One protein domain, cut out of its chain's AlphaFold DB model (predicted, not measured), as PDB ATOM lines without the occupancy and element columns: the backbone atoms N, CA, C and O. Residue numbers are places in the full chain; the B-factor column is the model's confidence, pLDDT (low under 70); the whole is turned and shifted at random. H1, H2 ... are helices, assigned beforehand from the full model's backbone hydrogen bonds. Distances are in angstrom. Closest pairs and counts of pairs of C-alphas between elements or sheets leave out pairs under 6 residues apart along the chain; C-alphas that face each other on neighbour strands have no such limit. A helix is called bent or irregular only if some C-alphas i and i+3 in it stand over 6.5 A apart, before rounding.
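Overview. This is residues 762 to 913 of the 914 residues of an uncharacterized protein of Wallemia mellicola (UniProt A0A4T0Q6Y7). A long, kinked helix, H3, runs lengthwise as the core, and two helical hairpins pack on it: H1 with H2 on one side, H6 with H7 on another. H4 lies along part of H3, and short H5 turns the corner between H4 and H6 at one end; at the opposite end residues 798 to 803, of which 798 to 800 belong to H2, stick out. The printed part has 152 residues with seven named helices, H1 to H7 in order, and no named strand: the class is all helix. It is compact, with a radius of gyration of the C-alphas of 14.9 A and spans of 48 by 35 by 32 A.

Along the chain. Find C-alpha 762 at (355.238, 310.504, 420.798); from there H1 runs 22.9 A through residue 777. H2, residues 784 to 800, covers 24.3 A. H3, residues 804 to 831, runs 36.1 A from C-alpha 804 at (379.211, 312.335, 426.631). It is irregular: C-alphas 809 and 812 are 8.0 A apart, and it has a kink of 72 degrees near residue 811. Next come H4, residues 850 to 861; H5, residues 863 to 869; and H6, residues 872 to 885, 19.9 A long. H7, residues 892 to 903, ends at C-alpha 903, (363.203, 330.897, 433.376).

Arrangement. Begin at H3, the hub, which touches five helices. Its residues 821 to 829 alone touch H1, closest at the C-alphas of Ser 773 and Ala 825, 4.3 A apart. H2 touches H3 at a steep tilt of 50 degrees, opposite ways; the closest C-alphas, Ala 788 and Ile 818, are 5.2 A apart. H1 and H2 form a helical hairpin at a shallow tilt of 23 degrees, with C-alphas 775 and 784 closest, 4.8 A apart. H3, H4 and H6 are a bundle, a group of three helices. Within it, residues 820 to 827 of H3 alone touch H4, the same way at a shallow tilt of 18 degrees; C-alphas 820 and 851 are closest, 6.2 A apart. Residues 819 to 826 of H3 alone touch H6, closest at C-alphas 826 and 878, 6.8 A apart. H6 and H7 form a helical hairpin at a shallow tilt of 15 degrees, with C-alphas 885 and 895 closest, 5.9 A apart. H5 touches no helix but is near H6; H2 and H6 are apart. Every O i to N i+4 pair is within hydrogen-bond range in H2, H4, H5, H6 and H7; H1 has 11 of 12 and H3 19 of 24.

Size, cuts and confidence. The C-alphas of Ser 803 and Val 868, the two farthest apart, are 47.9 A from each other. The printed part has no cut. Look at residues 832 to 849 for the long link, H3 to H4. The mean pLDDT of the printed part is 83.5; residues 778 to 782, 798 to 810 and 913 are under 70.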
ATOM      1  N   ASP A 762     356.481 309.876 420.313       78.31
ATOM      2  CA  ASP A 762     355.238 310.504 420.798       78.31
ATOM      3  C   ASP A 762     355.075 310.372 422.321       78.31
ATOM      4  O   ASP A 762     354.797 311.363 422.994       78.31
ATOM      5  N   LYS A 763     355.321 309.175 422.880       79.75
ATOM      6  CA  LYS A 763     355.290 308.957 424.336       79.75
ATOM      7  C   LYS A 763     356.330 309.832 425.045       79.75
ATOM      8  O   LYS A 763     355.977 310.587 425.938       79.75
ATOM      9  N   PHE A 764     357.586 309.793 424.590       88.94
ATOM     10  CA  PHE A 764     358.673 310.597 425.160       88.94
ATOM     11  C   PHE A 764     358.389 312.108 425.112       88.94
ATOM     12  O   PHE A 764     358.577 312.787 426.116       88.94
ATOM     13  N   ILE A 765     357.928 312.638 423.973       89.44
ATOM     14  CA  ILE A 765     357.632 314.069 423.824       89.44
ATOM     15  C   ILE A 765     356.512 314.468 424.781       89.44
ATOM     16  O   ILE A 765     356.628 315.499 425.436       89.44
ATOM     17  N   ASN A 766     355.449 313.666 424.886       88.12
ATOM     18  CA  ASN A 766     354.339 313.949 425.793       88.12
ATOM     19  C   ASN A 766     354.787 313.911 427.262       88.12
ATOM     20  O   ASN A 766     354.555 314.883 427.980       88.12
ATOM     21  N   ASP A 767     355.490 312.856 427.684       85.75
ATOM     22  CA  ASP A 767     355.998 312.698 429.054       85.75
ATOM     23  C   ASP A 767     356.950 313.856 429.427       85.75
ATOM     24  O   ASP A 767     356.759 314.538 430.437       85.75
ATOM     25  N   ALA A 768     357.927 314.167 428.567       91.12
ATOM     26  CA  ALA A 768     358.869 315.267 428.781       91.12
ATOM     27  C   ALA A 768     358.189 316.650 428.744       91.12
ATOM     28  O   ALA A 768     358.557 317.543 429.510       91.12
ATOM     29  N   THR A 769     357.170 316.838 427.898       93.31
ATOM     30  CA  THR A 769     356.374 318.075 427.853       93.31
ATOM     31  C   THR A 769     355.609 318.276 429.159       93.31
ATOM     32  O   THR A 769     355.587 319.397 429.669       93.31
ATOM     33  N   GLN A 770     355.028 317.218 429.737       89.50
ATOM     34  CA  GLN A 770     354.386 317.286 431.054       89.50
ATOM     35  C   GLN A 770     355.403 317.683 432.132       89.50
ATOM     36  O   GLN A 770     355.192 318.689 432.809       89.50
ATOM     37  N   LEU A 771     356.542 316.987 432.231       87.75
ATOM     38  CA  LEU A 771     357.589 317.273 433.226       87.75
ATOM     39  C   LEU A 771     358.099 318.726 433.158       87.75
ATOM     40  O   LEU A 771     358.162 319.421 434.175       87.75
ATOM     41  N   VAL A 772     358.387 319.239 431.959       92.12
ATOM     42  CA  VAL A 772     358.803 320.643 431.769       92.12
ATOM     43  C   VAL A 772     357.657 321.618 432.090       92.12
ATOM     44  O   VAL A 772     357.896 322.725 432.576       92.12
ATOM     45  N   SER A 773     356.400 321.210 431.889       91.12
ATOM     46  CA  SER A 773     355.216 322.008 432.234       91.12
ATOM     47  C   SER A 773     354.996 322.101 433.749       91.12
ATOM     48  O   SER A 773     354.624 323.166 434.250       91.12
ATOM     49  N   LEU A 774     355.299 321.036 434.500       85.31
ATOM     50  CA  LEU A 774     355.368 321.070 435.964       85.31
ATOM     51  C   LEU A 774     356.510 321.993 436.433       85.31
ATOM     52  O   LEU A 774     356.284 322.866 437.273       85.31
ATOM     53  N   ALA A 775     357.699 321.908 435.828       85.88
ATOM     54  CA  ALA A 775     358.835 322.777 436.165       85.88
ATOM     55  C   ALA A 775     358.588 324.278 435.883       85.88
ATOM     56  O   ALA A 775     359.142 325.139 436.566       85.88
ATOM     57  N   LEU A 776     357.723 324.624 434.918       84.81
ATOM     58  CA  LEU A 776     357.295 326.012 434.667       84.81
ATOM     59  C   LEU A 776     356.390 326.586 435.773       84.81
ATOM     60  O   LEU A 776     356.309 327.812 435.922       84.81
ATOM     61  N   THR A 777     355.690 325.731 436.523       75.75
ATOM     62  CA  THR A 777     354.691 326.142 437.525       75.75
ATOM     63  C   THR A 777     355.193 326.019 438.961       75.75
ATOM     64  O   THR A 777     354.980 326.951 439.741       75.75
ATOM     65  N   ASN A 778     355.922 324.951 439.291       69.94
ATOM     66  CA  ASN A 778     356.403 324.658 440.641       69.94
ATOM     67  C   ASN A 778     357.390 325.741 441.169       69.94
ATOM     68  O   ASN A 778     358.350 326.085 440.474       69.94
ATOM     69  N   PRO A 779     357.188 326.304 442.381       50.22
ATOM     70  CA  PRO A 779     358.127 327.247 443.001       50.22
ATOM     71  C   PRO A 779     359.483 326.648 443.410       50.22
ATOM     72  O   PRO A 779     360.460 327.387 443.492       50.22
ATOM     73  N   ILE A 780     359.544 325.342 443.687       46.09
ATOM     74  CA  ILE A 780     360.718 324.646 444.241       46.09
ATOM     75  C   ILE A 780     361.652 324.186 443.113       46.09
ATOM     76  O   ILE A 780     362.855 324.439 443.147       46.09
ATOM     77  N   THR A 781     361.101 323.574 442.063       56.59
ATOM     78  CA  THR A 781     361.850 323.046 440.905       56.59
ATOM     79  C   THR A 781     361.863 324.039 439.737       56.59
ATOM     80  O   THR A 781     361.585 323.685 438.591       56.59
ATOM     81  N   ASN A 782     362.144 325.306 440.036       65.62
ATOM     82  CA  ASN A 782     361.952 326.452 439.143       65.62
ATOM     83  C   ASN A 782     363.048 326.544 438.050       65.62
ATOM     84  O   ASN A 782     363.721 327.564 437.944       65.62
ATOM     85  N   LYS A 783     363.280 325.450 437.301       87.12
ATOM     86  CA  LYS A 783     364.321 325.288 436.261       87.12
ATOM     87  C   LYS A 783     363.835 324.503 435.020       87.12
ATOM     88  O   LYS A 783     364.340 323.409 434.730       87.12
ATOM     89  N   PRO A 784     362.827 325.002 434.288       89.44
ATOM     90  CA  PRO A 784     362.244 324.308 433.137       89.44
ATOM     91  C   PRO A 784     363.222 324.057 431.977       89.44
ATOM     92  O   PRO A 784     363.112 323.024 431.317       89.44
ATOM     93  N   VAL A 785     364.202 324.932 431.727       92.12
ATOM     94  CA  VAL A 785     365.159 324.754 430.616       92.12
ATOM     95  C   VAL A 785     366.211 323.705 430.977       92.12
ATOM     96  O   VAL A 785     366.519 322.844 430.150       92.12
ATOM     97  N   GLN A 786     366.695 323.690 432.226       89.88
ATOM     98  CA  GLN A 786     367.515 322.584 432.740       89.88
ATOM     99  C   GLN A 786     366.760 321.241 432.693       89.88
ATOM    100  O   GLN A 786     367.352 320.229 432.319       89.88
ATOM    101  N   THR A 787     365.462 321.234 433.015       89.44
ATOM    102  CA  THR A 787     364.608 320.029 432.958       89.44
ATOM    103  C   THR A 787     364.492 319.508 431.521       89.44
ATOM    104  O   THR A 787     364.811 318.352 431.257       89.44
ATOM    105  N   ALA A 788     364.166 320.376 430.558       90.75
ATOM    106  CA  ALA A 788     364.114 320.022 429.137       90.75
ATOM    107  C   ALA A 788     365.460 319.484 428.609       90.75
ATOM    108  O   ALA A 788     365.499 318.532 427.827       90.75
ATOM    109  N   ALA A 789     366.579 320.060 429.064       88.75
ATOM    110  CA  ALA A 789     367.925 319.607 428.710       88.75
ATOM    111  C   ALA A 789     368.302 318.254 429.336       88.75
ATOM    112  O   ALA A 789     369.067 317.507 428.725       88.75
ATOM    113  N   SER A 790     367.787 317.936 430.527       87.19
ATOM    114  CA  SER A 790     367.937 316.622 431.165       87.19
ATOM    115  C   SER A 790     367.221 315.547 430.351       87.19
ATOM    116  O   SER A 790     367.864 314.612 429.872       87.19
ATOM    117  N   GLU A 791     365.920 315.715 430.109       87.19
ATOM    118  CA  GLU A 791     365.096 314.676 429.477       87.19
ATOM    119  C   GLU A 791     365.539 314.360 428.048       87.19
ATOM    120  O   GLU A 791     365.657 313.193 427.667       87.19
ATOM    121  N   LEU A 792     365.909 315.381 427.270       85.44
ATOM    122  CA  LEU A 792     366.413 315.167 425.917       85.44
ATOM    123  C   LEU A 792     367.793 314.481 425.891       85.44
ATOM    124  O   LEU A 792     368.077 313.710 424.972       85.44
ATOM    125  N   ARG A 793     368.644 314.705 426.904       83.44
ATOM    126  CA  ARG A 793     369.934 314.004 427.045       83.44
ATOM    127  C   ARG A 793     369.767 312.565 427.517       83.44
ATOM    128  O   ARG A 793     370.442 311.701 426.961       83.44
ATOM    129  N   LYS A 794     368.868 312.288 428.472       80.31
ATOM    130  CA  LYS A 794     368.504 310.914 428.872       80.31
ATOM    131  C   LYS A 794     368.055 310.115 427.649       80.31
ATOM    132  O   LYS A 794     368.645 309.086 427.333       80.31
ATOM    133  N   PHE A 795     367.100 310.658 426.890       80.38
ATOM    134  CA  PHE A 795     366.579 310.038 425.671       80.38
ATOM    135  C   PHE A 795     367.663 309.786 424.612       80.38
ATOM    136  O   PHE A 795     367.735 308.690 424.050       80.38
ATOM    137  N   ALA A 796     368.535 310.767 424.352       72.12
ATOM    138  CA  ALA A 796     369.633 310.609 423.400       72.12
ATOM    139  C   ALA A 796     370.655 309.549 423.853       72.12
ATOM    140  O   ALA A 796     371.091 308.745 423.032       72.12
ATOM    141  N   THR A 797     371.002 309.515 425.143       70.12
ATOM    142  CA  THR A 797     371.965 308.556 425.716       70.12
ATOM    143  C   THR A 797     371.414 307.132 425.641       70.12
ATOM    144  O   THR A 797     372.044 306.265 425.037       70.12
ATOM    145  N   TRP A 798     370.188 306.926 426.134       66.62
ATOM    146  CA  TRP A 798     369.479 305.641 426.131       66.62
ATOM    147  C   TRP A 798     369.297 305.038 424.728       66.62
ATOM    148  O   TRP A 798     369.290 303.820 424.562       66.62
ATOM    149  N   ARG A 799     369.151 305.875 423.690       66.25
ATOM    150  CA  ARG A 799     368.960 305.416 422.300       66.25
ATOM    151  C   ARG A 799     370.239 305.269 421.478       66.25
ATOM    152  O   ARG A 799     370.168 304.636 420.420       66.25
ATOM    153  N   LEU A 800     371.351 305.875 421.899       65.25
ATOM    154  CA  LEU A 800     372.613 305.860 421.152       65.25
ATOM    155  C   LEU A 800     373.694 304.980 421.772       65.25
ATOM    156  O   LEU A 800     374.561 304.552 421.016       65.25
ATOM    157  N   ASP A 801     373.643 304.701 423.079       59.44
ATOM    158  CA  ASP A 801     374.607 303.825 423.764       59.44
ATOM    159  C   ASP A 801     376.059 304.343 423.601       59.44
ATOM    160  O   ASP A 801     376.961 303.702 423.047       59.44
ATOM    161  N   ARG A 802     376.243 305.633 423.936       61.38
ATOM    162  CA  ARG A 802     377.433 306.447 423.613       61.38
ATOM    163  C   ARG A 802     377.819 307.400 424.743       61.38
ATOM    164  O   ARG A 802     376.974 307.925 425.460       61.38
ATOM    165  N   SER A 803     379.117 307.692 424.829       52.56
ATOM    166  CA  SER A 803     379.717 308.606 425.804       52.56
ATOM    167  C   SER A 803     379.348 310.081 425.587       52.56
ATOM    168  O   SER A 803     379.048 310.521 424.476       52.56
ATOM    169  N   ALA A 804     379.494 310.893 426.642       49.81
ATOM    170  CA  ALA A 804     379.211 312.335 426.631       49.81
ATOM    171  C   ALA A 804     379.951 313.135 425.532       49.81
ATOM    172  O   ALA A 804     379.431 314.130 425.031       49.81
ATOM    173  N   SER A 805     381.131 312.681 425.097       51.16
ATOM    174  CA  SER A 805     381.869 313.262 423.964       51.16
ATOM    175  C   SER A 805     381.123 313.157 422.626       51.16
ATOM    176  O   SER A 805     381.259 314.035 421.779       51.16
ATOM    177  N   THR A 806     380.299 312.123 422.434       58.19
ATOM    178  CA  THR A 806     379.424 311.984 421.262       58.19
ATOM    179  C   THR A 806     378.208 312.908 421.370       58.19
ATOM    180  O   THR A 806     377.790 313.487 420.370       58.19
ATOM    181  N   ILE A 807     377.683 313.125 422.580       56.81
ATOM    182  CA  ILE A 807     376.548 314.030 422.838       56.81
ATOM    183  C   ILE A 807     376.898 315.483 422.471       56.81
ATOM    184  O   ILE A 807     376.061 316.181 421.910       56.81
ATOM    185  N   ALA A 808     378.147 315.914 422.672       58.09
ATOM    186  CA  ALA A 808     378.614 317.243 422.254       58.09
ATOM    187  C   ALA A 808     378.531 317.482 420.728       58.09
ATOM    188  O   ALA A 808     378.372 318.619 420.292       58.09
ATOM    189  N   SER A 809     378.582 316.425 419.903       63.38
ATOM    190  CA  SER A 809     378.371 316.537 418.445       63.38
ATOM    191  C   SER A 809     376.898 316.730 418.042       63.38
ATOM    192  O   SER A 809     376.602 317.003 416.882       63.38
ATOM    193  N   LEU A 810     375.971 316.620 419.000       68.81
ATOM    194  CA  LEU A 810     374.524 316.773 418.818       68.81
ATOM    195  C   LEU A 810     373.978 318.096 419.380       68.81
ATOM    196  O   LEU A 810     372.763 318.288 419.388       68.81
ATOM    197  N   ASP A 811     374.846 319.010 419.823       73.06
ATOM    198  CA  ASP A 811     374.487 320.265 420.502       73.06
ATOM    199  C   ASP A 811     373.398 321.085 419.779       73.06
ATOM    200  O   ASP A 811     372.509 321.636 420.435       73.06
ATOM    201  N   ASP A 812     373.413 321.137 418.443       74.25
ATOM    202  CA  ASP A 812     372.395 321.849 417.658       74.25
ATOM    203  C   ASP A 812     371.036 321.132 417.667       74.25
ATOM    204  O   ASP A 812     369.997 321.776 417.827       74.25
ATOM    205  N   TYR A 813     371.012 319.799 417.555       80.31
ATOM    206  CA  TYR A 813     369.774 319.015 417.663       80.31
ATOM    207  C   TYR A 813     369.187 319.110 419.078       80.31
ATOM    208  O   TYR A 813     367.988 319.343 419.243       80.31
ATOM    209  N   LEU A 814     370.046 319.022 420.098       83.44
ATOM    210  CA  LEU A 814     369.651 319.185 421.496       83.44
ATOM    211  C   LEU A 814     369.087 320.588 421.755       83.44
ATOM    212  O   LEU A 814     368.043 320.718 422.387       83.44
ATOM    213  N   SER A 815     369.713 321.635 421.212       87.12
ATOM    214  CA  SER A 815     369.220 323.014 421.346       87.12
ATOM    215  C   SER A 815     367.835 323.215 420.713       87.12
ATOM    216  O   SER A 815     367.029 323.964 421.262       87.12
ATOM    217  N   ASN A 816     367.527 322.527 419.603       87.06
ATOM    218  CA  ASN A 816     366.181 322.525 419.012       87.06
ATOM    219  C   ASN A 816     365.160 321.840 419.928       87.06
ATOM    220  O   ASN A 816     364.171 322.463 420.306       87.06
ATOM    221  N   GLY A 817     365.414 320.596 420.347       90.75
ATOM    222  CA  GLY A 817     364.465 319.869 421.197       90.75
ATOM    223  C   GLY A 817     364.238 320.522 422.567       90.75
ATOM    224  O   GLY A 817     363.122 320.484 423.076       90.75
ATOM    225  N   ILE A 818     365.249 321.182 423.149       93.50
ATOM    226  CA  ILE A 818     365.100 321.935 424.407       93.50
ATOM    227  C   ILE A 818     364.150 323.125 424.230       93.50
ATOM    228  O   ILE A 818     363.260 323.324 425.058       93.50
ATOM    229  N   ALA A 819     364.323 323.913 423.164       92.88
ATOM    230  CA  ALA A 819     363.444 325.045 422.876       92.88
ATOM    231  C   ALA A 819     361.997 324.586 422.628       92.88
ATOM    232  O   ALA A 819     361.062 325.188 423.159       92.88
ATOM    233  N   ASP A 820     361.822 323.494 421.880       94.88
ATOM    234  CA  ASP A 820     360.508 322.933 421.566       94.88
ATOM    235  C   ASP A 820     359.804 322.372 422.809       94.88
ATOM    236  O   ASP A 820     358.650 322.729 423.040       94.88
ATOM    237  N   LEU A 821     360.489 321.604 423.672       95.00
ATOM    238  CA  LEU A 821     359.911 321.134 424.944       95.00
ATOM    239  C   LEU A 821     359.408 322.302 425.803       95.00
ATOM    240  O   LEU A 821     358.305 322.236 426.339       95.00
ATOM    241  N   VAL A 822     360.178 323.392 425.910       94.81
ATOM    242  CA  VAL A 822     359.788 324.577 426.696       94.81
ATOM    243  C   VAL A 822     358.571 325.288 426.087       94.81
ATOM    244  O   VAL A 822     357.679 325.702 426.829       94.81
ATOM    245  N   MET A 823     358.477 325.390 424.755       95.88
ATOM    246  CA  MET A 823     357.295 325.945 424.075       95.88
ATOM    247  C   MET A 823     356.053 325.067 424.253       95.88
ATOM    248  O   MET A 823     354.995 325.571 424.634       95.88
ATOM    249  N   MET A 824     356.174 323.757 424.021       96.12
ATOM    250  CA  MET A 824     355.076 322.797 424.179       96.12
ATOM    251  C   MET A 824     354.570 322.776 425.625       96.12
ATOM    252  O   MET A 824     353.363 322.840 425.862       96.12
ATOM    253  N   ALA A 825     355.482 322.798 426.598       95.25
ATOM    254  CA  ALA A 825     355.168 322.824 428.022       95.25
ATOM    255  C   ALA A 825     354.470 324.117 428.463       95.25
ATOM    256  O   ALA A 825     353.555 324.076 429.293       95.25
ATOM    257  N   ALA A 826     354.876 325.263 427.913       94.19
ATOM    258  CA  ALA A 826     354.257 326.553 428.201       94.19
ATOM    259  C   ALA A 826     352.884 326.701 427.531       94.19
ATOM    260  O   ALA A 826     351.966 327.258 428.134       94.19
ATOM    261  N   TRP A 827     352.703 326.148 426.328       95.44
ATOM    262  CA  TRP A 827     351.393 326.071 425.678       95.44
ATOM    263  C   TRP A 827     350.433 325.152 426.433       95.44
ATOM    264  O   TRP A 827     349.283 325.518 426.664       95.44
ATOM    265  N   LEU A 828     350.917 324.009 426.921       93.69
ATOM    266  CA  LEU A 828     350.132 323.092 427.746       93.69
ATOM    267  C   LEU A 828     349.573 323.766 429.015       93.69
ATOM    268  O   LEU A 828     348.463 323.449 429.431       93.69
ATOM    269  N   GLN A 829     350.277 324.749 429.591       91.25
ATOM    270  CA  GLN A 829     349.742 325.571 430.690       91.25
ATOM    271  C   GLN A 829     348.603 326.505 430.257       91.25
ATOM    272  O   GLN A 829     347.710 326.773 431.056       91.25
ATOM    273  N   VAL A 830     348.600 326.985 429.009       91.31
ATOM    274  CA  VAL A 830     347.495 327.784 428.449       91.31
ATOM    275  C   VAL A 830     346.258 326.913 428.219       91.31
ATOM    276  O   VAL A 830     345.149 327.319 428.566       91.31
ATOM    277  N   LEU A 831     346.437 325.691 427.709       91.31
ATOM    278  CA  LEU A 831     345.334 324.761 427.435       91.31
ATOM    279  C   LEU A 831     344.517 324.386 428.679       91.31
ATOM    280  O   LEU A 831     343.316 324.155 428.562       91.31
ATOM    281  N   ARG A 832     345.116 324.433 429.880       88.06
ATOM    282  CA  ARG A 832     344.408 324.214 431.160       88.06
ATOM    283  C   ARG A 832     343.221 325.163 431.379       88.06
ATOM    284  O   ARG A 832     342.304 324.811 432.113       88.06
ATOM    285  N   PHE A 833     343.223 326.347 430.759       85.19
ATOM    286  CA  PHE A 833     342.127 327.325 430.839       85.19
ATOM    287  C   PHE A 833     341.632 327.832 429.470       85.19
ATOM    288  O   PHE A 833     340.686 328.616 429.409       85.19
ATOM    289  N   TYR A 834     342.234 327.389 428.363       88.88
ATOM    290  CA  TYR A 834     341.813 327.704 426.996       88.88
ATOM    291  C   TYR A 834     341.394 326.427 426.257       88.88
ATOM    292  O   TYR A 834     342.101 325.922 425.390       88.88
ATOM    293  N   GLN A 835     340.200 325.927 426.588       77.81
ATOM    294  CA  GLN A 835     339.630 324.671 426.066       77.81
ATOM    295  C   GLN A 835     339.342 324.661 424.549       77.81
ATOM    296  O   GLN A 835     338.942 323.636 424.014       77.81
ATOM    297  N   GLN A 836     339.509 325.793 423.854       81.44
ATOM    298  CA  GLN A 836     339.393 325.890 422.390       81.44
ATOM    299  C   GLN A 836     340.736 325.682 421.668       81.44
ATOM    300  O   GLN A 836     340.774 325.694 420.439       81.44
ATOM    301  N   GLY A 837     341.842 325.566 422.409       82.38
ATOM    302  CA  GLY A 837     343.160 325.303 421.848       82.38
ATOM    303  C   GLY A 837     343.447 323.808 421.741       82.38
ATOM    304  O   GLY A 837     343.106 323.036 422.631       82.38
ATOM    305  N   GLU A 838     344.151 323.426 420.680       86.56
ATOM    306  CA  GLU A 838     344.695 322.078 420.498       86.56
ATOM    307  C   GLU A 838     346.147 322.007 421.012       86.56
ATOM    308  O   GLU A 838     346.857 323.021 420.980       86.56
ATOM    309  N   PRO A 839     346.643 320.843 421.473       87.50
ATOM    310  CA  PRO A 839     348.059 320.652 421.786       87.50
ATOM    311  C   PRO A 839     348.943 320.853 420.548       87.50
ATOM    312  O   PRO A 839     348.555 320.521 419.429       87.50
ATOM    313  N   ILE A 840     350.167 321.360 420.752       89.50
ATOM    314  CA  ILE A 840     351.168 321.398 419.676       89.50
ATOM    315  C   ILE A 840     351.453 319.944 419.264       89.50
ATOM    316  O   ILE A 840     351.842 319.152 420.125       89.50
ATOM    317  N   PRO A 841     351.275 319.559 417.988       83.38
ATOM    318  CA  PRO A 841     351.421 318.162 417.600       83.38
ATOM    319  C   PRO A 841     352.869 317.668 417.693       83.38
ATOM    320  O   PRO A 841     353.780 318.287 417.149       83.38
ATOM    321  N   THR A 842     353.082 316.496 418.292       82.75
ATOM    322  CA  THR A 842     354.410 315.879 418.495       82.75
ATOM    323  C   THR A 842     355.266 315.790 417.225       82.75
ATOM    324  O   THR A 842     356.483 315.947 417.283       82.75
ATOM    325  N   TYR A 843     354.656 315.621 416.046       75.94
ATOM    326  CA  TYR A 843     355.379 315.512 414.773       75.94
ATOM    327  C   TYR A 843     356.112 316.789 414.321       75.94
ATOM    328  O   TYR A 843     356.824 316.732 413.311       75.94
ATOM    329  N   VAL A 844     355.938 317.941 414.984       81.31
ATOM    330  CA  VAL A 844     356.714 319.165 414.683       81.31
ATOM    331  C   VAL A 844     358.031 319.253 415.463       81.31
ATOM    332  O   VAL A 844     358.890 320.053 415.096       81.31
ATOM    333  N   PHE A 845     358.195 318.419 416.492       87.81
ATOM    334  CA  PHE A 845     359.273 318.477 417.475       87.81
ATOM    335  C   PHE A 845     360.676 318.268 416.887       87.81
ATOM    336  O   PHE A 845     360.930 317.287 416.184       87.81
ATOM    337  N   ALA A 846     361.608 319.158 417.234       81.88
ATOM    338  CA  ALA A 846     363.022 319.137 416.859       81.88
ATOM    339  C   ALA A 846     363.264 318.995 415.340       81.88
ATOM    340  O   ALA A 846     364.212 318.333 414.903       81.88
ATOM    341  N   ARG A 847     362.389 319.596 414.517       74.44
ATOM    342  CA  ARG A 847     362.504 319.597 413.044       74.44
ATOM    343  C   ARG A 847     362.961 320.939 412.492       74.44
ATOM    344  O   ARG A 847     363.946 320.988 411.763       74.44
ATOM    345  N   ASP A 848     362.217 321.998 412.796       74.56
ATOM    346  CA  ASP A 848     362.448 323.365 412.332       74.56
ATOM    347  C   ASP A 848     361.520 324.348 413.083       74.56
ATOM    348  O   ASP A 848     360.924 324.029 414.105       74.56
ATOM    349  N   ASP A 849     361.360 325.549 412.533       79.31
ATOM    350  CA  ASP A 849     360.518 326.651 413.011       79.31
ATOM    351  C   ASP A 849     359.002 326.340 413.126       79.31
ATOM    352  O   ASP A 849     358.223 327.223 413.489       79.31
ATOM    353  N   ARG A 850     358.540 325.123 412.788       84.00
ATOM    354  CA  ARG A 850     357.132 324.700 412.922       84.00
ATOM    355  C   ARG A 850     356.620 324.784 414.360       84.00
ATOM    356  O   ARG A 850     355.558 325.367 414.553       84.00
ATOM    357  N   CYS A 851     357.367 324.289 415.353       88.38
ATOM    358  CA  CYS A 851     356.933 324.346 416.757       88.38
ATOM    359  C   CYS A 851     356.716 325.795 417.224       88.38
ATOM    360  O   CYS A 851     355.677 326.124 417.793       88.38
ATOM    361  N   TYR A 852     357.659 326.685 416.892       91.12
ATOM    362  CA  TYR A 852     357.573 328.115 417.200       91.12
ATOM    363  C   TYR A 852     356.379 328.801 416.519       91.12
ATOM    364  O   TYR A 852     355.702 329.618 417.141       91.12
ATOM    365  N   LYS A 853     356.075 328.463 415.260       89.56
ATOM    366  CA  LYS A 853     354.901 329.006 414.556       89.56
ATOM    367  C   LYS A 853     353.593 328.587 415.212       89.56
ATOM    368  O   LYS A 853     352.801 329.461 415.548       89.56
ATOM    369  N   THR A 854     353.402 327.291 415.460       89.25
ATOM    370  CA  THR A 854     352.189 326.780 416.120       89.25
ATOM    371  C   THR A 854     352.026 327.376 417.523       89.25
ATOM    372  O   THR A 854     350.918 327.748 417.902       89.25
ATOM    373  N   PHE A 855     353.126 327.556 418.263       93.94
ATOM    374  CA  PHE A 855     353.129 328.247 419.555       93.94
ATOM    375  C   PHE A 855     352.631 329.699 419.446       93.94
ATOM    376  O   PHE A 855     351.691 330.079 420.139       93.94
ATOM    377  N   VAL A 856     353.208 330.509 418.549       92.81
ATOM    378  CA  VAL A 856     352.833 331.927 418.372       92.81
ATOM    379  C   VAL A 856     351.408 332.090 417.827       92.81
ATOM    380  O   VAL A 856     350.677 332.977 418.273       92.81
ATOM    381  N   GLU A 857     350.978 331.224 416.908       91.12
ATOM    382  CA  GLU A 857     349.596 331.179 416.410       91.12
ATOM    383  C   GLU A 857     348.610 330.886 417.554       91.12
ATOM    384  O   GLU A 857     347.622 331.609 417.717       91.12
ATOM    385  N   GLY A 858     348.934 329.915 418.418       90.44
ATOM    386  CA  GLY A 858     348.185 329.616 419.639       90.44
ATOM    387  C   GLY A 858     348.119 330.798 420.611       90.44
ATOM    388  O   GLY A 858     347.030 331.165 421.060       90.44
ATOM    389  N   LEU A 859     349.249 331.457 420.903       91.62
ATOM    390  CA  LEU A 859     349.279 332.648 421.767       91.62
ATOM    391  C   LEU A 859     348.428 333.795 421.215       91.62
ATOM    392  O   LEU A 859     347.777 334.500 421.988       91.62
ATOM    393  N   SER A 860     348.408 333.976 419.893       90.06
ATOM    394  CA  SER A 860     347.580 334.987 419.234       90.06
ATOM    395  C   SER A 860     346.087 334.687 419.415       90.06
ATOM    396  O   SER A 860     345.339 335.551 419.887       90.06
ATOM    397  N   ALA A 861     345.669 333.445 419.142       87.88
ATOM    398  CA  ALA A 861     344.289 332.982 419.301       87.88
ATOM    399  C   ALA A 861     343.802 333.055 420.762       87.88
ATOM    400  O   ALA A 861     342.712 333.557 421.038       87.88
ATOM    401  N   ALA A 862     344.640 332.641 421.716       89.19
ATOM    402  CA  ALA A 862     344.335 332.665 423.145       89.19
ATOM    403  C   ALA A 862     344.568 334.037 423.817       89.19
ATOM    404  O   ALA A 862     344.361 334.169 425.023       89.19
ATOM    405  N   SER A 863     345.000 335.070 423.083       88.25
ATOM    406  CA  SER A 863     345.553 336.312 423.656       88.25
ATOM    407  C   SER A 863     344.623 337.058 424.624       88.25
ATOM    408  O   SER A 863     345.095 337.610 425.622       88.25
ATOM    409  N   ILE A 864     343.309 337.066 424.379       82.75
ATOM    410  CA  ILE A 864     342.313 337.659 425.292       82.75
ATOM    411  C   ILE A 864     342.183 336.801 426.557       82.75
ATOM    412  O   ILE A 864     342.296 337.316 427.670       82.75
ATOM    413  N   THR A 865     342.023 335.486 426.397       86.25
ATOM    414  CA  THR A 865     341.885 334.527 427.500       86.25
ATOM    415  C   THR A 865     343.126 334.508 428.391       86.25
ATOM    416  O   THR A 865     342.993 334.523 429.613       86.25
ATOM    417  N   ILE A 866     344.330 334.571 427.812       89.56
ATOM    418  CA  ILE A 866     345.601 334.705 428.539       89.56
ATOM    419  C   ILE A 866     345.624 336.021 429.325       89.56
ATOM    420  O   ILE A 866     345.935 336.007 430.516       89.56
ATOM    421  N   LYS A 867     345.263 337.159 428.713       87.12
ATOM    422  CA  LYS A 867     345.235 338.465 429.403       87.12
ATOM    423  C   LYS A 867     344.322 338.460 430.630       87.12
ATOM    424  O   LYS A 867     344.725 338.993 431.663       87.12
ATOM    425  N   VAL A 868     343.151 337.833 430.539       80.81
ATOM    426  CA  VAL A 868     342.186 337.749 431.647       80.81
ATOM    427  C   VAL A 868     342.598 336.702 432.692       80.81
ATOM    428  O   VAL A 868     342.632 337.013 433.877       80.81
ATOM    429  N   THR A 869     342.963 335.494 432.260       84.00
ATOM    430  CA  THR A 869     342.954 334.288 433.115       84.00
ATOM    431  C   THR A 869     344.341 333.855 433.592       84.00
ATOM    432  O   THR A 869     344.476 333.312 434.685       84.00
ATOM    433  N   ALA A 870     345.398 334.091 432.808       85.25
ATOM    434  CA  ALA A 870     346.736 333.611 433.159       85.25
ATOM    435  C   ALA A 870     347.340 334.382 434.349       85.25
ATOM    436  O   ALA A 870     347.156 335.597 434.491       85.25
ATOM    437  N   SER A 871     348.132 333.693 435.175       87.00
ATOM    438  CA  SER A 871     348.881 334.316 436.274       87.00
ATOM    439  C   SER A 871     349.950 335.291 435.757       87.00
ATOM    440  O   SER A 871     350.401 335.190 434.615       87.00
ATOM    441  N   HIS A 872     350.403 336.229 436.597       83.69
ATOM    442  CA  HIS A 872     351.502 337.137 436.232       83.69
ATOM    443  C   HIS A 872     352.794 336.380 435.877       83.69
ATOM    444  O   HIS A 872     353.441 336.737 434.894       83.69
ATOM    445  N   LYS A 873     353.121 335.297 436.606       85.88
ATOM    446  CA  LYS A 873     354.265 334.415 436.306       85.88
ATOM    447  C   LYS A 873     354.120 333.769 434.924       85.88
ATOM    448  O   LYS A 873     355.039 333.858 434.119       85.88
ATOM    449  N   LEU A 874     352.950 333.205 434.603       88.56
ATOM    450  CA  LEU A 874     352.715 332.589 433.292       88.56
ATOM    451  C   LEU A 874     352.749 333.629 432.159       88.56
ATOM    452  O   LEU A 874     353.427 333.408 431.164       88.56
ATOM    453  N   LYS A 875     352.108 334.794 432.323       89.94
ATOM    454  CA  LYS A 875     352.185 335.911 431.357       89.94
ATOM    455  C   LYS A 875     353.633 336.332 431.081       89.94
ATOM    456  O   LYS A 875     353.992 336.558 429.927       89.94
ATOM    457  N   TYR A 876     354.461 336.396 432.126       89.31
ATOM    458  CA  TYR A 876     355.885 336.695 432.006       89.31
ATOM    459  C   TYR A 876     356.650 335.590 431.267       89.31
ATOM    460  O   TYR A 876     357.361 335.888 430.312       89.31
ATOM    461  N   HIS A 877     356.451 334.319 431.639       91.00
ATOM    462  CA  HIS A 877     357.083 333.171 430.978       91.00
ATOM    463  C   HIS A 877     356.724 333.098 429.487       91.00
ATOM    464  O   HIS A 877     357.617 332.954 428.658       91.00
ATOM    465  N   LEU A 878     355.446 333.259 429.127       92.88
ATOM    466  CA  LEU A 878     354.998 333.247 427.729       92.88
ATOM    467  C   LEU A 878     355.653 334.377 426.919       92.88
ATOM    468  O   LEU A 878     356.182 334.121 425.839       92.88
ATOM    469  N   SER A 879     355.698 335.597 427.468       90.81
ATOM    470  CA  SER A 879     356.359 336.733 426.810       90.81
ATOM    471  C   SER A 879     357.878 336.552 426.704       90.81
ATOM    472  O   SER A 879     358.466 336.925 425.690       90.81
ATOM    473  N   ALA A 880     358.523 335.951 427.708       90.12
ATOM    474  CA  ALA A 880     359.946 335.635 427.670       90.12
ATOM    475  C   ALA A 880     360.275 334.583 426.600       90.12
ATOM    476  O   ALA A 880     361.215 334.774 425.829       90.12
ATOM    477  N   ILE A 881     359.478 333.515 426.510       93.62
ATOM    478  CA  ILE A 881     359.631 332.455 425.503       93.62
ATOM    479  C   ILE A 881     359.462 333.031 424.092       93.62
ATOM    480  O   ILE A 881     360.341 332.842 423.250       93.62
ATOM    481  N   GLU A 882     358.392 333.796 423.856       93.25
ATOM    482  CA  GLU A 882     358.127 334.472 422.579       93.25
ATOM    483  C   GLU A 882     359.280 335.410 422.179       93.25
ATOM    484  O   GLU A 882     359.851 335.271 421.094       93.25
ATOM    485  N   LYS A 883     359.681 336.328 423.069       90.88
ATOM    486  CA  LYS A 883     360.743 337.310 422.800       90.88
ATOM    487  C   LYS A 883     362.096 336.662 422.523       90.88
ATOM    488  O   LYS A 883     362.741 337.013 421.536       90.88
ATOM    489  N   VAL A 884     362.541 335.744 423.385       91.50
ATOM    490  CA  VAL A 884     363.892 335.164 423.307       91.50
ATOM    491  C   VAL A 884     364.016 334.222 422.110       91.50
ATOM    492  O   VAL A 884     364.984 334.325 421.356       91.50
ATOM    493  N   LEU A 885     363.035 333.344 421.866       90.75
ATOM    494  CA  LEU A 885     363.072 332.451 420.698       90.75
ATOM    495  C   LEU A 885     362.865 333.212 419.379       90.75
ATOM    496  O   LEU A 885     363.464 332.843 418.360       90.75
ATOM    497  N   GLY A 886     362.132 334.329 419.420       87.19
ATOM    498  CA  GLY A 886     361.961 335.270 418.315       87.19
ATOM    499  C   GLY A 886     363.237 336.001 417.867       87.19
ATOM    500  O   GLY A 886     363.250 336.549 416.760       87.19
ATOM    501  N   GLN A 887     364.335 335.979 418.640       88.56
ATOM    502  CA  GLN A 887     365.616 336.613 418.276       88.56
ATOM    503  C   GLN A 887     366.359 335.849 417.156       88.56
ATOM    504  O   GLN A 887     367.432 335.284 417.353       88.56
ATOM    505  N   ARG A 888     365.816 335.852 415.930       82.44
ATOM    506  CA  ARG A 888     366.339 335.080 414.778       82.44
ATOM    507  C   ARG A 888     367.776 335.413 414.352       82.44
ATOM    508  O   ARG A 888     368.355 334.649 413.588       82.44
ATOM    509  N   HIS A 889     368.333 336.524 414.833       85.00
ATOM    510  CA  HIS A 889     369.687 336.990 414.531       85.00
ATOM    511  C   HIS A 889     370.785 336.333 415.391       85.00
ATOM    512  O   HIS A 889     371.951 336.414 415.015       85.00
ATOM    513  N   ILE A 890     370.433 335.671 416.502       87.38
ATOM    514  CA  ILE A 890     371.373 334.913 417.350       87.38
ATOM    515  C   ILE A 890     371.208 333.399 417.191       87.38
ATOM    516  O   ILE A 890     370.156 332.907 416.757       87.38
ATOM    517  N   SER A 891     372.251 332.647 417.555       84.81
ATOM    518  CA  SER A 891     372.254 331.180 417.475       84.81
ATOM    519  C   SER A 891     371.201 330.553 418.398       84.81
ATOM    520  O   SER A 891     370.815 331.132 419.414       84.81
ATOM    521  N   LEU A 892     370.721 329.351 418.072       83.31
ATOM    522  CA  LEU A 892     369.698 328.695 418.891       83.31
ATOM    523  C   LEU A 892     370.232 328.284 420.273       83.31
ATOM    524  O   LEU A 892     369.538 328.454 421.271       83.31
ATOM    525  N   LYS A 893     371.494 327.843 420.338       86.25
ATOM    526  CA  LYS A 893     372.222 327.571 421.585       86.25
ATOM    527  C   LYS A 893     372.274 328.803 422.500       86.25
ATOM    528  O   LYS A 893     372.062 328.695 423.707       86.25
ATOM    529  N   GLU A 894     372.473 329.988 421.925       88.44
ATOM    530  CA  GLU A 894     372.420 331.260 422.656       88.44
ATOM    531  C   GLU A 894     370.999 331.600 423.132       88.44
ATOM    532  O   GLU A 894     370.828 332.009 424.278       88.44
ATOM    533  N   ARG A 895     369.960 331.356 422.316       91.06
ATOM    534  CA  ARG A 895     368.555 331.530 422.743       91.06
ATOM    535  C   ARG A 895     368.184 330.604 423.900       91.06
ATOM    536  O   ARG A 895     367.580 331.068 424.861       91.06
ATOM    537  N   VAL A 896     368.589 329.334 423.863       91.62
ATOM    538  CA  VAL A 896     368.393 328.384 424.976       91.62
ATOM    539  C   VAL A 896     369.129 328.854 426.237       91.62
ATOM    540  O   VAL A 896     368.555 328.837 427.324       91.62
ATOM    541  N   SER A 897     370.359 329.365 426.105       91.56
ATOM    542  CA  SER A 897     371.089 329.953 427.238       91.56
ATOM    543  C   SER A 897     370.384 331.186 427.820       91.56
ATOM    544  O   SER A 897     370.322 331.325 429.042       91.56
ATOM    545  N   LYS A 898     369.840 332.070 426.974       91.88
ATOM    546  CA  LYS A 898     369.038 333.230 427.399       91.88
ATOM    547  C   LYS A 898     367.726 332.810 428.071       91.88
ATOM    548  O   LYS A 898     367.362 333.394 429.087       91.88
ATOM    549  N   LEU A 899     367.051 331.771 427.569       91.50
ATOM    550  CA  LEU A 899     365.865 331.210 428.223       91.50
ATOM    551  C   LEU A 899     366.189 330.667 429.616       91.50
ATOM    552  O   LEU A 899     365.443 330.956 430.542       91.50
ATOM    553  N   SER A 900     367.292 329.928 429.790       91.75
ATOM    554  CA  SER A 900     367.681 329.405 431.111       91.75
ATOM    555  C   SER A 900     367.951 330.538 432.109       91.75
ATOM    556  O   SER A 900     367.489 330.481 433.244       91.75
ATOM    557  N   LYS A 901     368.591 331.635 431.685       88.81
ATOM    558  CA  LYS A 901     368.767 332.828 432.532       88.81
ATOM    559  C   LYS A 901     367.436 333.405 433.034       88.81
ATOM    560  O   LYS A 901     367.306 333.686 434.221       88.81
ATOM    561  N   VAL A 902     366.430 333.538 432.169       88.50
ATOM    562  CA  VAL A 902     365.129 334.120 432.561       88.50
ATOM    563  C   VAL A 902     364.256 333.131 433.335       88.50
ATOM    564  O   VAL A 902     363.672 333.491 434.353       88.50
ATOM    565  N   LEU A 903     364.155 331.887 432.864       88.31
ATOM    566  CA  LEU A 903     363.203 330.897 433.376       88.31
ATOM    567  C   LEU A 903     363.766 330.028 434.511       88.31
ATOM    568  O   LEU A 903     362.990 329.637 435.380       88.31
ATOM    569  N   ASP A 904     365.076 329.744 434.526       89.00
ATOM    570  CA  ASP A 904     365.722 328.926 435.571       89.00
ATOM    571  C   ASP A 904     366.429 329.772 436.645       89.00
ATOM    572  O   ASP A 904     366.565 329.338 437.789       89.00
ATOM    573  N   GLN A 905     366.943 330.952 436.274       84.19
ATOM    574  CA  GLN A 905     367.781 331.796 437.146       84.19
ATOM    575  C   GLN A 905     367.079 333.096 437.574       84.19
ATOM    576  O   GLN A 905     367.573 333.796 438.455       84.19
ATOM    577  N   GLY A 906     365.913 333.408 436.995       80.75
ATOM    578  CA  GLY A 906     365.110 334.581 437.347       80.75
ATOM    579  C   GLY A 906     365.692 335.926 436.893       80.75
ATOM    580  O   GLY A 906     365.291 336.961 437.425       80.75
ATOM    581  N   GLU A 907     366.629 335.945 435.936       84.25
ATOM    582  CA  GLU A 907     367.113 337.196 435.339       84.25
ATOM    583  C   GLU A 907     365.981 337.922 434.594       84.25
ATOM    584  O   GLU A 907     365.134 337.305 433.945       84.25
ATOM    585  N   THR A 908     365.974 339.257 434.640       84.38
ATOM    586  CA  THR A 908     365.015 340.044 433.860       84.38
ATOM    587  C   THR A 908     365.380 340.037 432.373       84.38
ATOM    588  O   THR A 908     366.552 340.004 431.999       84.38
ATOM    589  N   LEU A 909     364.368 340.140 431.505       81.75
ATOM    590  CA  LEU A 909     364.554 340.302 430.056       81.75
ATOM    591  C   LEU A 909     365.479 341.485 429.704       81.75
ATOM    592  O   LEU A 909     366.332 341.359 428.830       81.75
ATOM    593  N   GLU A 910     365.388 342.585 430.455       78.56
ATOM    594  CA  GLU A 910     366.265 343.754 430.312       78.56
ATOM    595  C   GLU A 910     367.742 343.400 430.562       78.56
ATOM    596  O   GLU A 910     368.605 343.765 429.761       78.56
ATOM    597  N   ASN A 911     368.036 342.609 431.603       73.81
ATOM    598  CA  ASN A 911     369.399 342.193 431.954       73.81
ATOM    599  C   ASN A 911     370.033 341.238 430.924       73.81
ATOM    600  O   ASN A 911     371.259 341.166 430.839       73.81
ATOM    601  N   ILE A 912     369.228 340.537 430.114       75.12
ATOM    602  CA  ILE A 912     369.700 339.654 429.029       75.12
ATOM    603  C   ILE A 912     369.563 340.262 427.616       75.12
ATOM    604  O   ILE A 912     369.784 339.573 426.609       75.12
ATOM    605  N   GLY A 913     369.187 341.543 427.523       67.75
ATOM    606  CA  GLY A 913     369.027 342.285 426.268       67.75
ATOM    607  C   GLY A 913     367.849 341.818 425.399       67.75
ATOM    608  O   GLY A 913     368.061 341.474 424.231       67.75
TER     609      GLY A 913